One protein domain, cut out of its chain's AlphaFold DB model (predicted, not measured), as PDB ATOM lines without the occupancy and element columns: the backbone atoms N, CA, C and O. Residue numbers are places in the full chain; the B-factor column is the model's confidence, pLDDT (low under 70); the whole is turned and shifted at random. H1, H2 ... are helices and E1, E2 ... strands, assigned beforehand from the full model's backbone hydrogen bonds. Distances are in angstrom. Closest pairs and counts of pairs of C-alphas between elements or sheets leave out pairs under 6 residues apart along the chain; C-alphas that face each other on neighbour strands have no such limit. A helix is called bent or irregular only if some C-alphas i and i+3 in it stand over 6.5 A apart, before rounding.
ATOM      1  N   TYR A   6     -13.447  32.440 -54.624       93.56
ATOM      2  CA  TYR A   6     -13.007  32.013 -53.289       93.56
ATOM      3  C   TYR A   6     -11.811  32.833 -52.804       93.56
ATOM      4  O   TYR A   6     -11.739  33.197 -51.633       93.56
ATOM      5  N   LYS A   7     -10.911  33.226 -53.711       94.56
ATOM      6  CA  LYS A   7      -9.850  34.177 -53.365       94.56
ATOM      7  C   LYS A   7     -10.417  35.530 -52.923       94.56
ATOM      8  O   LYS A   7      -9.915  36.111 -51.963       94.56
ATOM      9  N   LEU A   8     -11.462  36.027 -53.592       94.94
ATOM     10  CA  LEU A   8     -12.136  37.267 -53.188       94.94
ATOM     11  C   LEU A   8     -12.843  37.136 -51.838       94.94
ATOM     12  O   LEU A   8     -12.725  38.049 -51.022       94.94
ATOM     13  N   LEU A   9     -13.509  36.005 -51.585       95.81
ATOM     14  CA  LEU A   9     -14.082  35.688 -50.275       95.81
ATOM     15  C   LEU A   9     -13.013  35.799 -49.182       95.81
ATOM     16  O   LEU A   9     -13.197  36.550 -48.230       95.81
ATOM     17  N   ASN A  10     -11.857  35.159 -49.367       95.56
ATOM     18  CA  ASN A  10     -10.777  35.187 -48.379       95.56
ATOM     19  C   ASN A  10     -10.254  36.605 -48.107       95.56
ATOM     20  O   ASN A  10     -10.064  36.985 -46.952       95.56
ATOM     21  N   ILE A  11     -10.081  37.421 -49.150       95.94
ATOM     22  CA  ILE A  11      -9.660  38.824 -49.002       95.94
ATOM     23  C   ILE A  11     -10.723  39.646 -48.255       95.94
ATOM     24  O   ILE A  11     -10.383  40.455 -47.393       95.94
ATOM     25  N   ALA A  12     -12.004  39.463 -48.577       96.25
ATOM     26  CA  ALA A  12     -13.100  40.194 -47.946       96.25
ATOM     27  C   ALA A  12     -13.285  39.797 -46.472       96.25
ATOM     28  O   ALA A  12     -13.470  40.672 -45.625       96.25
ATOM     29  N   LYS A  13     -13.117  38.512 -46.138       93.75
ATOM     30  CA  LYS A  13     -13.132  38.025 -44.751       93.75
ATOM     31  C   LYS A  13     -12.013  38.621 -43.913       93.75
ATOM     32  O   LYS A  13     -12.278  39.080 -42.810       93.75
ATOM     33  N   GLN A  14     -10.798  38.713 -44.453       94.88
ATOM     34  CA  GLN A  14      -9.683  39.398 -43.780       94.88
ATOM     35  C   GLN A  14      -9.967  40.885 -43.515       94.88
ATOM     36  O   GLN A  14      -9.355  41.486 -42.637       94.88
ATOM     37  N   LYS A  15     -10.894  41.482 -44.271       96.38
ATOM     38  CA  LYS A  15     -11.338  42.871 -44.120       96.38
ATOM     39  C   LYS A  15     -12.629  43.012 -43.303       96.38
ATOM     40  O   LYS A  15     -13.130  44.126 -43.207       96.38
ATOM     41  N   ASN A  16     -13.160  41.924 -42.735       92.25
ATOM     42  CA  ASN A  16     -14.456  41.889 -42.044       92.25
ATOM     43  C   ASN A  16     -15.614  42.457 -42.885       92.25
ATOM     44  O   ASN A  16     -16.489  43.151 -42.377       92.25
ATOM     45  N   ILE A  17     -15.611  42.174 -44.188       94.81
ATOM     46  CA  ILE A  17     -16.697  42.543 -45.100       94.81
ATOM     47  C   ILE A  17     -17.658  41.357 -45.216       94.81
ATOM     48  O   ILE A  17     -17.205  40.234 -45.429       94.81
ATOM     49  N   THR A  18     -18.967  41.606 -45.118       93.69
ATOM     50  CA  THR A  18     -20.013  40.598 -45.367       93.69
ATOM     51  C   THR A  18     -19.945  40.103 -46.814       93.69
ATOM     52  O   THR A  18     -19.947  40.909 -47.748       93.69
ATOM     53  N   VAL A  19     -19.909  38.783 -47.020       95.25
ATOM     54  CA  VAL A  19     -19.749  38.176 -48.352       95.25
ATOM     55  C   VAL A  19     -20.906  37.256 -48.702       95.25
ATOM     56  O   VAL A  19     -21.137  36.237 -48.059       95.25
ATOM     57  N   VAL A  20     -21.566  37.554 -49.819       94.50
ATOM     58  CA  VAL A  20     -22.607  36.705 -50.402       94.50
ATOM     59  C   VAL A  20     -22.104  36.086 -51.700       94.50
ATOM     60  O   VAL A  20     -21.733  36.787 -52.642       94.50
ATOM     61  N   MET A  21     -22.123  34.759 -51.765       94.06
ATOM     62  CA  MET A  21     -21.744  34.000 -52.951       94.06
ATOM     63  C   MET A  21     -22.954  33.870 -53.880       94.06
ATOM     64  O   MET A  21     -23.909  33.174 -53.552       94.06
ATOM     65  N   LEU A  22     -22.926  34.518 -55.047       92.06
ATOM     66  CA  LEU A  22     -24.009  34.464 -56.037       92.06
ATOM     67  C   LEU A  22     -23.653  33.504 -57.187       92.06
ATOM     68  O   LEU A  22     -22.784  33.793 -58.013       92.06
ATOM     69  N   THR A  23     -24.322  32.353 -57.257       87.38
ATOM     70  CA  THR A  23     -23.877  31.196 -58.052       87.38
ATOM     71  C   THR A  23     -24.912  30.706 -59.071       87.38
ATOM     72  O   THR A  23     -26.108  30.694 -58.812       87.38
ATOM     73  N   ALA A  24     -24.467  30.296 -60.262       84.81
ATOM     74  CA  ALA A  24     -25.317  29.619 -61.255       84.81
ATOM     75  C   ALA A  24     -24.764  28.231 -61.568       84.81
ATOM     76  O   ALA A  24     -25.222  27.242 -61.012       84.81
ATOM     77  N   HIS A  25     -23.729  28.163 -62.409       76.06
ATOM     78  CA  HIS A  25     -23.135  26.895 -62.843       76.06
ATOM     79  C   HIS A  25     -22.462  26.107 -61.710       76.06
ATOM     80  O   HIS A  25     -22.336  24.895 -61.811       76.06
ATOM     81  N   ALA A  26     -22.053  26.775 -60.628       79.81
ATOM     82  CA  ALA A  26     -21.414  26.142 -59.474       79.81
ATOM     83  C   ALA A  26     -22.416  25.715 -58.379       79.81
ATOM     84  O   ALA A  26     -22.001  25.292 -57.304       79.81
ATOM     85  N   LEU A  27     -23.726  25.824 -58.615       87.25
ATOM     86  CA  LEU A  27     -24.776  25.511 -57.642       87.25
ATOM     87  C   LEU A  27     -24.894  23.994 -57.388       87.25
ATOM     88  O   LEU A  27     -25.715  23.309 -57.997       87.25
ATOM     89  N   ASN A  28     -24.093  23.489 -56.452       90.69
ATOM     90  CA  ASN A  28     -24.106  22.109 -55.968       90.69
ATOM     91  C   ASN A  28     -23.853  22.052 -54.440       90.69
ATOM     92  O   ASN A  28     -23.433  23.064 -53.862       90.69
ATOM     93  N   PRO A  29     -24.111  20.899 -53.789       91.00
ATOM     94  CA  PRO A  29     -23.865  20.703 -52.358       91.00
ATOM     95  C   PRO A  29     -22.423  20.989 -51.925       91.00
ATOM     96  O   PRO A  29     -22.215  21.730 -50.966       91.00
ATOM     97  N   ASP A  30     -21.433  20.484 -52.663       91.50
ATOM     98  CA  ASP A  30     -20.014  20.614 -52.310       91.50
ATOM     99  C   ASP A  30     -19.573  22.082 -52.220       91.50
ATOM    100  O   ASP A  30     -18.919  22.499 -51.263       91.50
ATOM    101  N   ASN A  31     -19.971  22.907 -53.191       93.12
ATOM    102  CA  ASN A  31     -19.652  24.332 -53.215       93.12
ATOM    103  C   ASN A  31     -20.418  25.118 -52.149       93.12
ATOM    104  O   ASN A  31     -19.899  26.123 -51.659       93.12
ATOM    105  N   LEU A  32     -21.623  24.680 -51.772       92.56
ATOM    106  CA  LEU A  32     -22.357  25.250 -50.642       92.56
ATOM    107  C   LEU A  32     -21.602  24.982 -49.333       92.56
ATOM    108  O   LEU A  32     -21.276  25.930 -48.619       92.56
ATOM    109  N   VAL A  33     -21.249  23.721 -49.064       92.88
ATOM    110  CA  VAL A  33     -20.472  23.321 -47.878       92.88
ATOM    111  C   VAL A  33     -19.129  24.048 -47.844       92.88
ATOM    112  O   VAL A  33     -18.755  24.613 -46.816       92.88
ATOM    113  N   LYS A  34     -18.424  24.109 -48.978       94.44
ATOM    114  CA  LYS A  34     -17.175  24.865 -49.108       94.44
ATOM    115  C   LYS A  34     -17.370  26.347 -48.792       94.44
ATOM    116  O   LYS A  34     -16.587  26.902 -48.036       94.44
ATOM    117  N   SER A  35     -18.413  26.987 -49.322       94.38
ATOM    118  CA  SER A  35     -18.669  28.414 -49.072       94.38
ATOM    119  C   SER A  35     -18.946  28.699 -47.596       94.38
ATOM    120  O   SER A  35     -18.447  29.693 -47.076       94.38
ATOM    121  N   ILE A  36     -19.673  27.813 -46.907       93.06
ATOM    122  CA  ILE A  36     -19.884  27.916 -45.456       93.06
ATOM    123  C   ILE A  36     -18.548  27.779 -44.710       93.06
ATOM    124  O   ILE A  36     -18.231  28.610 -43.864       93.06
ATOM    125  N   LYS A  37     -17.742  26.758 -45.039       92.81
ATOM    126  CA  LYS A  37     -16.446  26.491 -44.384       92.81
ATOM    127  C   LYS A  37     -15.427  27.619 -44.587       92.81
ATOM    128  O   LYS A  37     -14.709  27.954 -43.654       92.81
ATOM    129  N   GLU A  38     -15.402  28.230 -45.769       94.12
ATOM    130  CA  GLU A  38     -14.555  29.392 -46.100       94.12
ATOM    131  C   GLU A  38     -15.115  30.712 -45.520       94.12
ATOM    132  O   GLU A  38     -14.526  31.782 -45.666       94.12
ATOM    133  N   GLY A  39     -16.260  30.653 -44.832       93.31
ATOM    134  CA  GLY A  39     -16.794  31.753 -44.040       93.31
ATOM    135  C   GLY A  39     -17.674  32.738 -44.802       93.31
ATOM    136  O   GLY A  39     -17.840  33.856 -44.317       93.31
ATOM    137  N   ALA A  40     -18.237  32.364 -45.953       95.81
ATOM    138  CA  ALA A  40     -19.264  33.176 -46.600       95.81
ATOM    139  C   ALA A  40     -20.480  33.370 -45.677       95.81
ATOM    140  O   ALA A  40     -20.784  32.522 -44.838       95.81
ATOM    141  N   ASP A  41     -21.197  34.471 -45.870       94.69
ATOM    142  CA  ASP A  41     -22.407  34.811 -45.118       94.69
ATOM    143  C   ASP A  41     -23.676  34.272 -45.780       94.69
ATOM    144  O   ASP A  41     -24.710  34.130 -45.136       94.69
ATOM    145  N   SER A  42     -23.617  33.964 -47.079       94.19
ATOM    146  CA  SER A  42     -24.718  33.321 -47.794       94.19
ATOM    147  C   SER A  42     -24.270  32.728 -49.131       94.19
ATOM    148  O   SER A  42     -23.252  33.132 -49.699       94.19
ATOM    149  N   TYR A  43     -25.063  31.792 -49.658       93.69
ATOM    150  CA  TYR A  43     -24.855  31.134 -50.951       93.69
ATOM    151  C   TYR A  43     -26.144  31.109 -51.781       93.69
ATOM    152  O   TYR A  43     -26.998  30.239 -51.617       93.69
ATOM    153  N   ILE A  44     -26.303  32.081 -52.672       92.75
ATOM    154  CA  ILE A  44     -27.567  32.391 -53.342       92.75
ATOM    155  C   ILE A  44     -27.526  31.936 -54.814       92.75
ATOM    156  O   ILE A  44     -26.585  32.280 -55.535       92.75
ATOM    157  N   PRO A  45     -28.535  31.194 -55.306       91.81
ATOM    158  CA  PRO A  45     -28.712  30.924 -56.735       91.81
ATOM    159  C   PRO A  45     -28.869  32.216 -57.558       91.81
ATOM    160  O   PRO A  45     -29.605  33.110 -57.162       91.81
ATOM    161  N   LYS A  46     -28.289  32.314 -58.763       90.94
ATOM    162  CA  LYS A  46     -28.529  33.456 -59.675       90.94
ATOM    163  C   LYS A  46     -29.997  33.596 -60.084       90.94
ATOM    164  O   LYS A  46     -30.406  34.682 -60.471       90.94
ATOM    165  N   GLU A  47     -30.774  32.521 -59.984       88.62
ATOM    166  CA  GLU A  47     -32.232  32.527 -60.169       88.62
ATOM    167  C   GLU A  47     -32.934  33.466 -59.167       88.62
ATOM    168  O   GLU A  47     -33.971  34.037 -59.480       88.62
ATOM    169  N   GLU A  48     -32.318  33.711 -58.006       90.00
ATOM    170  CA  GLU A  48     -32.822  34.573 -56.929       90.00
ATOM    171  C   GLU A  48     -32.263  36.003 -56.991       90.00
ATOM    172  O   GLU A  48     -32.401  36.783 -56.049       90.00
ATOM    173  N   MET A  49     -31.614  36.382 -58.098       90.88
ATOM    174  CA  MET A  49     -30.991  37.702 -58.248       90.88
ATOM    175  C   MET A  49     -32.001  38.853 -58.119       90.88
ATOM    176  O   MET A  49     -31.653  39.905 -57.588       90.88
ATOM    177  N   SER A  50     -33.255  38.651 -58.533       92.50
ATOM    178  CA  SER A  50     -34.343  39.623 -58.339       92.50
ATOM    179  C   SER A  50     -34.655  39.889 -56.861       92.50
ATOM    180  O   SER A  50     -35.095  40.982 -56.516       92.50
ATOM    181  N   ASN A  51     -34.380  38.919 -55.986       91.38
ATOM    182  CA  ASN A  51     -34.586  39.001 -54.542       91.38
ATOM    183  C   ASN A  51     -33.310  39.400 -53.781       91.38
ATOM    184  O   ASN A  51     -33.328  39.449 -52.548       91.38
ATOM    185  N   LEU A  52     -32.202  39.690 -54.477       91.88
ATOM    186  CA  LEU A  52     -30.892  39.912 -53.859       91.88
ATOM    187  C   LEU A  52     -30.913  41.035 -52.816       91.88
ATOM    188  O   LEU A  52     -30.373  40.858 -51.728       91.88
ATOM    189  N   THR A  53     -31.570  42.160 -53.110       94.69
ATOM    190  CA  THR A  53     -31.712  43.276 -52.159       94.69
ATOM    191  C   THR A  53     -32.348  42.815 -50.851       94.69
ATOM    192  O   THR A  53     -31.870  43.154 -49.773       94.69
ATOM    193  N   THR A  54     -33.385  41.985 -50.938       94.38
ATOM    194  CA  THR A  54     -34.077  41.432 -49.774       94.38
ATOM    195  C   THR A  54     -33.164  40.505 -48.972       94.38
ATOM    196  O   THR A  54     -33.088  40.632 -47.754       94.38
ATOM    197  N   PHE A  55     -32.422  39.618 -49.645       93.62
ATOM    198  CA  PHE A  55     -31.428  38.771 -48.982       93.62
ATOM    199  C   PHE A  55     -30.370  39.597 -48.248       93.62
ATOM    200  O   PHE A  55     -30.081  39.312 -47.091       93.62
ATOM    201  N   LEU A  56     -29.813  40.623 -48.895       94.38
ATOM    202  CA  LEU A  56     -28.780  41.469 -48.296       94.38
ATOM    203  C   LEU A  56     -29.301  42.220 -47.066       94.38
ATOM    204  O   LEU A  56     -28.624  42.236 -46.042       94.38
ATOM    205  N   ILE A  57     -30.509  42.786 -47.141       95.38
ATOM    206  CA  ILE A  57     -31.146  43.456 -45.999       95.38
ATOM    207  C   ILE A  57     -31.303  42.486 -44.825       95.38
ATOM    208  O   ILE A  57     -30.953  42.827 -43.698       95.38
ATOM    209  N   ASP A  58     -31.806  41.280 -45.074       93.94
ATOM    210  CA  ASP A  58     -32.051  40.313 -44.005       93.94
ATOM    211  C   ASP A  58     -30.756  39.762 -43.398       93.94
ATOM    212  O   ASP A  58     -30.715  39.489 -42.199       93.94
ATOM    213  N   ILE A  59     -29.697  39.607 -44.203       94.06
ATOM    214  CA  ILE A  59     -28.368  39.198 -43.723       94.06
ATOM    215  C   ILE A  59     -27.816  40.257 -42.774       94.06
ATOM    216  O   ILE A  59     -27.436  39.918 -41.656       94.06
ATOM    217  N   LEU A  60     -27.835  41.529 -43.183       94.62
ATOM    218  CA  LEU A  60     -27.337  42.629 -42.357       94.62
ATOM    219  C   LEU A  60     -28.144  42.771 -41.060       94.62
ATOM    220  O   LEU A  60     -27.549  42.884 -39.993       94.62
ATOM    221  N   LYS A  61     -29.479  42.669 -41.125       94.38
ATOM    222  CA  LYS A  61     -30.338  42.664 -39.927       94.38
ATOM    223  C   LYS A  61     -30.039  41.489 -39.002       94.38
ATOM    224  O   LYS A  61     -29.963  41.660 -37.796       94.38
ATOM    225  N   SER A  62     -29.851  40.289 -39.557       91.38
ATOM    226  CA  SER A  62     -29.520  39.112 -38.747       91.38
ATOM    227  C   SER A  62     -28.189  39.306 -38.024       91.38
ATOM    228  O   SER A  62     -28.107  39.008 -36.839       91.38
ATOM    229  N   GLN A  63     -27.183  39.861 -38.707       90.44
ATOM    230  CA  GLN A  63     -25.891  40.194 -38.103       90.44
ATOM    231  C   GLN A  63     -26.023  41.258 -36.999       90.44
ATOM    232  O   GLN A  63     -25.417  41.101 -35.943       90.44
ATOM    233  N   GLU A  64     -26.826  42.306 -37.214       92.00
ATOM    234  CA  GLU A  64     -27.101  43.354 -36.217       92.00
ATOM    235  C   GLU A  64     -27.798  42.796 -34.965       92.00
ATOM    236  O   GLU A  64     -27.433  43.145 -33.844       92.00
ATOM    237  N   ASP A  65     -28.718  41.848 -35.146       90.06
ATOM    238  CA  ASP A  65     -29.430  41.159 -34.064       90.06
ATOM    239  C   ASP A  65     -28.584  40.074 -33.358       90.06
ATOM    240  O   ASP A  65     -29.105  39.325 -32.529       90.06
ATOM    241  N   GLY A  66     -27.305  39.911 -33.720       86.69
ATOM    242  CA  GLY A  66     -26.431  38.854 -33.190       86.69
ATOM    243  C   GLY A  66     -26.796  37.437 -33.651       86.69
ATOM    244  O   GLY A  66     -26.302  36.454 -33.100       86.69
ATOM    245  N   ARG A  67     -27.659  37.315 -34.664       86.50
ATOM    246  CA  ARG A  67     -28.088  36.047 -35.263       86.50
ATOM    247  C   ARG A  67     -27.154  35.632 -36.400       86.50
ATOM    248  O   ARG A  67     -26.394  36.419 -36.961       86.50
ATOM    249  N   SER A  68     -27.244  34.362 -36.778       88.69
ATOM    250  CA  SER A  68     -26.477  33.795 -37.890       88.69
ATOM    251  C   SER A  68     -26.791  34.497 -39.220       88.69
ATOM    252  O   SER A  68     -27.954  34.630 -39.608       88.69
ATOM    253  N   SER A  69     -25.758  34.865 -39.986       89.94
ATOM    254  CA  SER A  69     -25.923  35.418 -41.342       89.94
ATOM    255  C   SER A  69     -26.560  34.427 -42.325       89.94
ATOM    256  O   SER A  69     -27.125  34.836 -43.338       89.94
ATOM    257  N   TRP A  70     -26.576  33.136 -41.985       91.19
ATOM    258  CA  TRP A  70     -27.229  32.087 -42.764       91.19
ATOM    259  C   TRP A  70     -28.725  31.931 -42.462       91.19
ATOM    260  O   TRP A  70     -29.421  31.229 -43.202       91.19
ATOM    261  N   SER A  71     -29.268  32.585 -41.429       88.12
ATOM    262  CA  SER A  71     -30.699  32.490 -41.112       88.12
ATOM    263  C   SER A  71     -31.611  32.919 -42.280       88.12
ATOM    264  O   SER A  71     -32.548  32.176 -42.585       88.12
ATOM    265  N   PRO A  72     -31.349  34.023 -43.012       89.25
ATOM    266  CA  PRO A  72     -32.138  34.401 -44.188       89.25
ATOM    267  C   PRO A  72     -32.056  33.381 -45.324       89.25
ATOM    268  O   PRO A  72     -33.062  33.101 -45.974       89.25
ATOM    269  N   TRP A  73     -30.874  32.791 -45.539       90.81
ATOM    270  CA  TRP A  73     -30.683  31.719 -46.516       90.81
ATOM    271  C   TRP A  73     -31.602  30.536 -46.198       90.81
ATOM    272  O   TRP A  73     -32.347  30.102 -47.069       90.81
ATOM    273  N   ARG A  74     -31.639  30.088 -44.935       85.62
ATOM    274  CA  ARG A  74     -32.491  28.971 -44.484       85.62
ATOM    275  C   ARG A  74     -33.987  29.271 -44.607       85.62
ATOM    276  O   ARG A  74     -34.765  28.381 -44.930       85.62
ATOM    277  N   GLN A  75     -34.390  30.507 -44.308       85.00
ATOM    278  CA  GLN A  75     -35.797  30.915 -44.314       85.00
ATOM    279  C   GLN A  75     -36.346  31.080 -45.733       85.00
ATOM    280  O   GLN A  75     -37.470  30.671 -46.014       85.00
ATOM    281  N   ARG A  76     -35.562  31.697 -46.623       83.94
ATOM    282  CA  ARG A  76     -36.004  32.037 -47.982       83.94
ATOM    283  C   ARG A  76     -35.754  30.914 -48.970       83.94
ATOM    284  O   ARG A  76     -36.613  30.625 -49.799       83.94
ATOM    285  N   LEU A  77     -34.603  30.256 -48.873       83.44
ATOM    286  CA  LEU A  77     -34.305  29.097 -49.698       83.44
ATOM    287  C   LEU A  77     -34.787  27.866 -48.952       83.44
ATOM    288  O   LEU A  77     -34.058  27.232 -48.191       83.44
ATOM    289  N   SER A  78     -36.069  27.561 -49.159       66.38
ATOM    290  CA  SER A  78     -36.673  26.372 -48.567       66.38
ATOM    291  C   SER A  78     -35.849  25.130 -48.913       66.38
ATOM    292  O   SER A  78     -35.333  25.003 -50.030       66.38
ATOM    293  N   SER A  79     -35.794  24.169 -47.989       68.00
ATOM    294  CA  SER A  79     -35.222  22.848 -48.273       68.00
ATOM    295  C   SER A  79     -35.818  22.255 -49.553       68.00
ATOM    296  O   SER A  79     -35.086  21.686 -50.349       68.00
ATOM    297  N   SER A  80     -37.099  22.524 -49.837       73.50
ATOM    298  CA  SER A  80     -37.784  22.089 -51.056       73.50
ATOM    299  C   SER A  80     -37.139  22.580 -52.361       73.50
ATOM    300  O   SER A  80     -37.205  21.872 -53.364       73.50
ATOM    301  N   PHE A  81     -36.492  23.753 -52.377       82.44
ATOM    302  CA  PHE A  81     -35.765  24.242 -53.553       82.44
ATOM    303  C   PHE A  81     -34.547  23.354 -53.838       82.44
ATOM    304  O   PHE A  81     -34.388  22.834 -54.944       82.44
ATOM    305  N   PHE A  82     -33.719  23.122 -52.818       84.75
ATOM    306  CA  PHE A  82     -32.503  22.322 -52.951       84.75
ATOM    307  C   PHE A  82     -32.785  20.826 -53.056       84.75
ATOM    308  O   PHE A  82     -32.134  20.147 -53.837       84.75
ATOM    309  N   GLU A  83     -33.804  20.313 -52.372       86.75
ATOM    310  CA  GLU A  83     -34.257  18.928 -52.516       86.75
ATOM    311  C   GLU A  83     -34.772  18.643 -53.931       86.75
ATOM    312  O   GLU A  83     -34.510  17.570 -54.466       86.75
ATOM    313  N   LYS A  84     -35.470  19.593 -54.573       86.50
ATOM    314  CA  LYS A  84     -35.863  19.451 -55.986       86.50
ATOM    315  C   LYS A  84     -34.653  19.462 -56.920       86.50
ATOM    316  O   LYS A  84     -34.672  18.766 -57.929       86.50
ATOM    317  N   LYS A  85     -33.623  20.253 -56.603       86.62
ATOM    318  CA  LYS A  85     -32.451  20.448 -57.471       86.62
ATOM    319  C   LYS A  85     -31.383  19.365 -57.312       86.62
ATOM    320  O   LYS A  85     -30.737  19.006 -58.291       86.62
ATOM    321  N   TRP A  86     -31.195  18.858 -56.099       90.62
ATOM    322  CA  TRP A  86     -30.112  17.942 -55.731       90.62
ATOM    323  C   TRP A  86     -30.612  16.599 -55.178       90.62
ATOM    324  O   TRP A  86     -29.809  15.711 -54.911       90.62
ATOM    325  N   GLY A  87     -31.930  16.421 -55.037       89.25
ATOM    326  CA  GLY A  87     -32.547  15.237 -54.438       89.25
ATOM    327  C   GLY A  87     -32.652  15.341 -52.917       89.25
ATOM    328  O   GLY A  87     -31.917  16.086 -52.283       89.25
ATOM    329  N   ARG A  88     -33.563  14.582 -52.295       87.69
ATOM    330  CA  ARG A  88     -33.828  14.652 -50.838       87.69
ATOM    331  C   ARG A  88     -32.622  14.312 -49.956       87.69
ATOM    332  O   ARG A  88     -32.521  14.806 -48.840       87.69
ATOM    333  N   ASN A  89     -31.692  13.528 -50.486       88.56
ATOM    334  CA  ASN A  89     -30.547  12.991 -49.757       88.56
ATOM    335  C   ASN A  89     -29.265  13.812 -49.959       88.56
ATOM    336  O   ASN A  89     -28.180  13.371 -49.598       88.56
ATOM    337  N   TRP A  90     -29.361  15.022 -50.519       90.25
ATOM    338  CA  TRP A  90     -28.193  15.831 -50.884       90.25
ATOM    339  C   TRP A  90     -27.271  16.193 -49.706       90.25
ATOM    340  O   TRP A  90     -26.108  16.526 -49.913       90.25
ATOM    341  N   LYS A  91     -27.775  16.117 -48.468       89.44
ATOM    342  CA  LYS A  91     -27.005  16.347 -47.239       89.44
ATOM    343  C   LYS A  91     -26.284  15.103 -46.703       89.44
ATOM    344  O   LYS A  91     -25.498  15.242 -45.774       89.44
ATOM    345  N   GLU A  92     -26.537  13.904 -47.236       88.38
ATOM    346  CA  GLU A  92     -26.004  12.650 -46.670       88.38
ATOM    347  C   GLU A  92     -24.473  12.568 -46.734       88.38
ATOM    348  O   GLU A  92     -23.852  12.081 -45.792       88.38
ATOM    349  N   GLN A  93     -23.862  13.098 -47.796       88.25
ATOM    350  CA  GLN A  93     -22.406  13.094 -47.984       88.25
ATOM    351  C   GLN A  93     -21.659  13.880 -46.893       88.25
ATOM    352  O   GLN A  93     -20.584  13.473 -46.461       88.25
ATOM    353  N   ASP A  94     -22.259  14.967 -46.405       90.19
ATOM    354  CA  ASP A  94     -21.705  15.858 -45.380       90.19
ATOM    355  C   ASP A  94     -22.568  15.843 -44.105       90.19
ATOM    356  O   ASP A  94     -22.725  16.863 -43.433       90.19
ATOM    357  N   LYS A  95     -23.170  14.694 -43.764       89.56
ATOM    358  CA  LYS A  95     -24.179  14.593 -42.693       89.56
ATOM    359  C   LYS A  95     -23.719  15.206 -41.367       89.56
ATOM    360  O   LYS A  95     -24.437  16.029 -40.807       89.56
ATOM    361  N   GLN A  96     -22.511  14.863 -40.913       90.06
ATOM    362  CA  GLN A  96     -21.945  15.397 -39.668       90.06
ATOM    363  C   GLN A  96     -21.822  16.925 -39.705       90.06
ATOM    364  O   GLN A  96     -22.178  17.606 -38.751       90.06
ATOM    365  N   PHE A  97     -21.363  17.475 -40.833       91.31
ATOM    366  CA  PHE A  97     -21.262  18.919 -41.005       91.31
ATOM    367  C   PHE A  97     -22.636  19.587 -40.912       91.31
ATOM    368  O   PHE A  97     -22.757  20.626 -40.271       91.31
ATOM    369  N   TRP A  98     -23.671  19.003 -41.523       89.69
ATOM    370  CA  TRP A  98     -25.027  19.552 -41.461       89.69
ATOM    371  C   TRP A  98     -25.631  19.473 -40.057       89.69
ATOM    372  O   TRP A  98     -26.284  20.426 -39.642       89.69
ATOM    373  N   GLU A  99     -25.381  18.394 -39.313       89.00
ATOM    374  CA  GLU A  99     -25.795  18.270 -37.908       89.00
ATOM    375  C   GLU A  99     -25.144  19.351 -37.032       89.00
ATOM    376  O   GLU A  99     -25.843  20.041 -36.287       89.00
ATOM    377  N   ASP A 100     -23.834  19.569 -37.184       87.56
ATOM    378  CA  ASP A 100     -23.092  20.610 -36.463       87.56
ATOM    379  C   ASP A 100     -23.523  22.024 -36.884       87.56
ATOM    380  O   ASP A 100     -23.617  22.947 -36.072       87.56
ATOM    381  N   PHE A 101     -23.778  22.226 -38.174       85.62
ATOM    382  CA  PHE A 101     -24.207  23.512 -38.716       85.62
ATOM    383  C   PHE A 101     -25.625  23.876 -38.257       85.62
ATOM    384  O   PHE A 101     -25.911  25.045 -37.992       85.62
ATOM    385  N   ASP A 102     -26.516  22.889 -38.138       82.69
ATOM    386  CA  ASP A 102     -27.891  23.073 -37.670       82.69
ATOM    387  C   ASP A 102     -27.985  23.191 -36.137       82.69
ATOM    388  O   ASP A 102     -28.914  23.827 -35.636       82.69
ATOM    389  N   SER A 103     -27.040  22.623 -35.377       81.19
ATOM    390  CA  SER A 103     -26.990  22.763 -33.913       81.19
ATOM    391  C   SER A 103     -26.482  24.140 -33.476       81.19
ATOM    392  O   SER A 103     -27.130  24.790 -32.655       81.19
ATOM    393  N   ARG A 104     -25.412  24.649 -34.101       72.62
ATOM    394  CA  ARG A 104     -24.853  25.991 -33.829       72.62
ATOM    395  C   ARG A 104     -25.845  27.126 -34.087       72.62
ATOM    396  O   ARG A 104     -25.806  28.155 -33.422       72.62
ATOM    397  N   ASP A 105     -26.747  26.946 -35.049       64.56
ATOM    398  CA  ASP A 105     -27.799  27.924 -35.355       64.56
ATOM    399  C   ASP A 105     -28.854  28.004 -34.232       64.56
ATOM    400  O   ASP A 105     -29.442  29.059 -34.009       64.56
ATOM    401  N   LYS A 106     -29.073  26.908 -33.489       59.41
ATOM    402  CA  LYS A 106     -30.022  26.856 -32.362       59.41
ATOM    403  C   LYS A 106     -29.464  27.466 -31.079       59.41
ATOM    404  O   LYS A 106     -30.252  27.956 -30.278       59.41
ATOM    405  N   GLU A 107     -28.147  27.430 -30.890       55.19
ATOM    406  CA  GLU A 107     -27.466  28.025 -29.730       55.19
ATOM    407  C   GLU A 107     -27.322  29.552 -29.851       55.19
ATOM    408  O   GLU A 107     -27.321  30.241 -28.838       55.19
ATOM    409  N   ASN A 108     -27.304  30.099 -31.074       49.66
ATOM    410  CA  ASN A 108     -27.274  31.546 -31.349       49.66
ATOM    411  C   ASN A 108     -28.673  32.191 -31.411       49.66
ATOM    412  O   ASN A 108     -28.897  33.165 -32.138       49.66
ATOM    413  N   LYS A 109     -29.643  31.631 -30.685       44.03
ATOM    414  CA  LYS A 109     -30.963  32.244 -30.515       44.03
ATOM    415  C   LYS A 109     -30.890  33.177 -29.294       44.03
ATOM    416  O   LYS A 109     -30.436  32.701 -28.257       44.03
TER     417      LYS A 109
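What this domain is: This is residues 6 to 109 of the 110 residues of an uncharacterized protein of Deltaproteobacteria bacterium CG_4_10_14_3_um_filter_51_14 (UniProt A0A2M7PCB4). A small parallel sheet of two strands, E1 and E2, lies in the middle, between H2 on one side and the kinked H3 with H4 on the other. H1, H5 and H6 lie farther out round this core, H6 passing H2. The printed part has 104 residues, with six named helices and two strands in the order H1 E1 H2 E2 H3 H4 H5 H6, mostly helix. It is compact, with a radius of gyration of the C-alphas of 13.4 A and spans of 34 by 31 by 25 A.

How they stand to each other: E1, residues 20 to 23, and E2, residues 42 to 45, are parallel neighbours at 25 degrees; N 21 and O 42, 2.9 A apart, are within hydrogen-bond range. With H2, residues 29 to 37, they form a strand-helix-strand unit, parallel neighbour strands with a helix between them along the chain; its crossover is right-handed. The closest C-alphas of H2 and E2, Leu 32 and Tyr 43, are 6.4 A apart. The closest C-alphas of E1 and H3, residues 46 to 64, are those of Thr 23 and Lys 46, 5.4 A apart. H3, with its residues 55 to 62 alone, touches H4, residues 71 to 76, in a helical hairpin; the closest C-alphas, Asp 58 and Pro 72, are 5.9 A apart. H2 is close to but not clearly touching H1, residues 6 to 14, H5, residues 79 to 86, and H6, residues 92 to 107; the closest C-alphas are Ser 35 and Tyr 6, 7.9 A, Pro 29 and Trp 86, 7.6 A, and Val 33 and Asp 94, 8.0 A. Every O i to N i+4 pair is within hydrogen-bond range in H1, H2, H4 and H5, against 11 of 15 in H3 and 8 of 12 in H6.

Where its parts are: H1 begins at C-alpha 6, (-13.007, 32.013, -53.289). H3 is 25.5 A long with a kink of 69 degrees near residue 53, and H6, 22.9 A, has one of 29 degrees near residue 99. Both are irregular: C-alphas 50 and 53 are 7.6 A apart, C-alphas 93 and 96 8.6 A. H6 ends at C-alpha 107, (-27.466, 28.025, -29.730).

The domain as a whole: The two C-alphas farthest apart, those of Lys 15 and Arg 88, are 36.7 A apart. The printed part has no cut and no long link. The pLDDT is under 70 at residues 78 to 79 and 105 to 109.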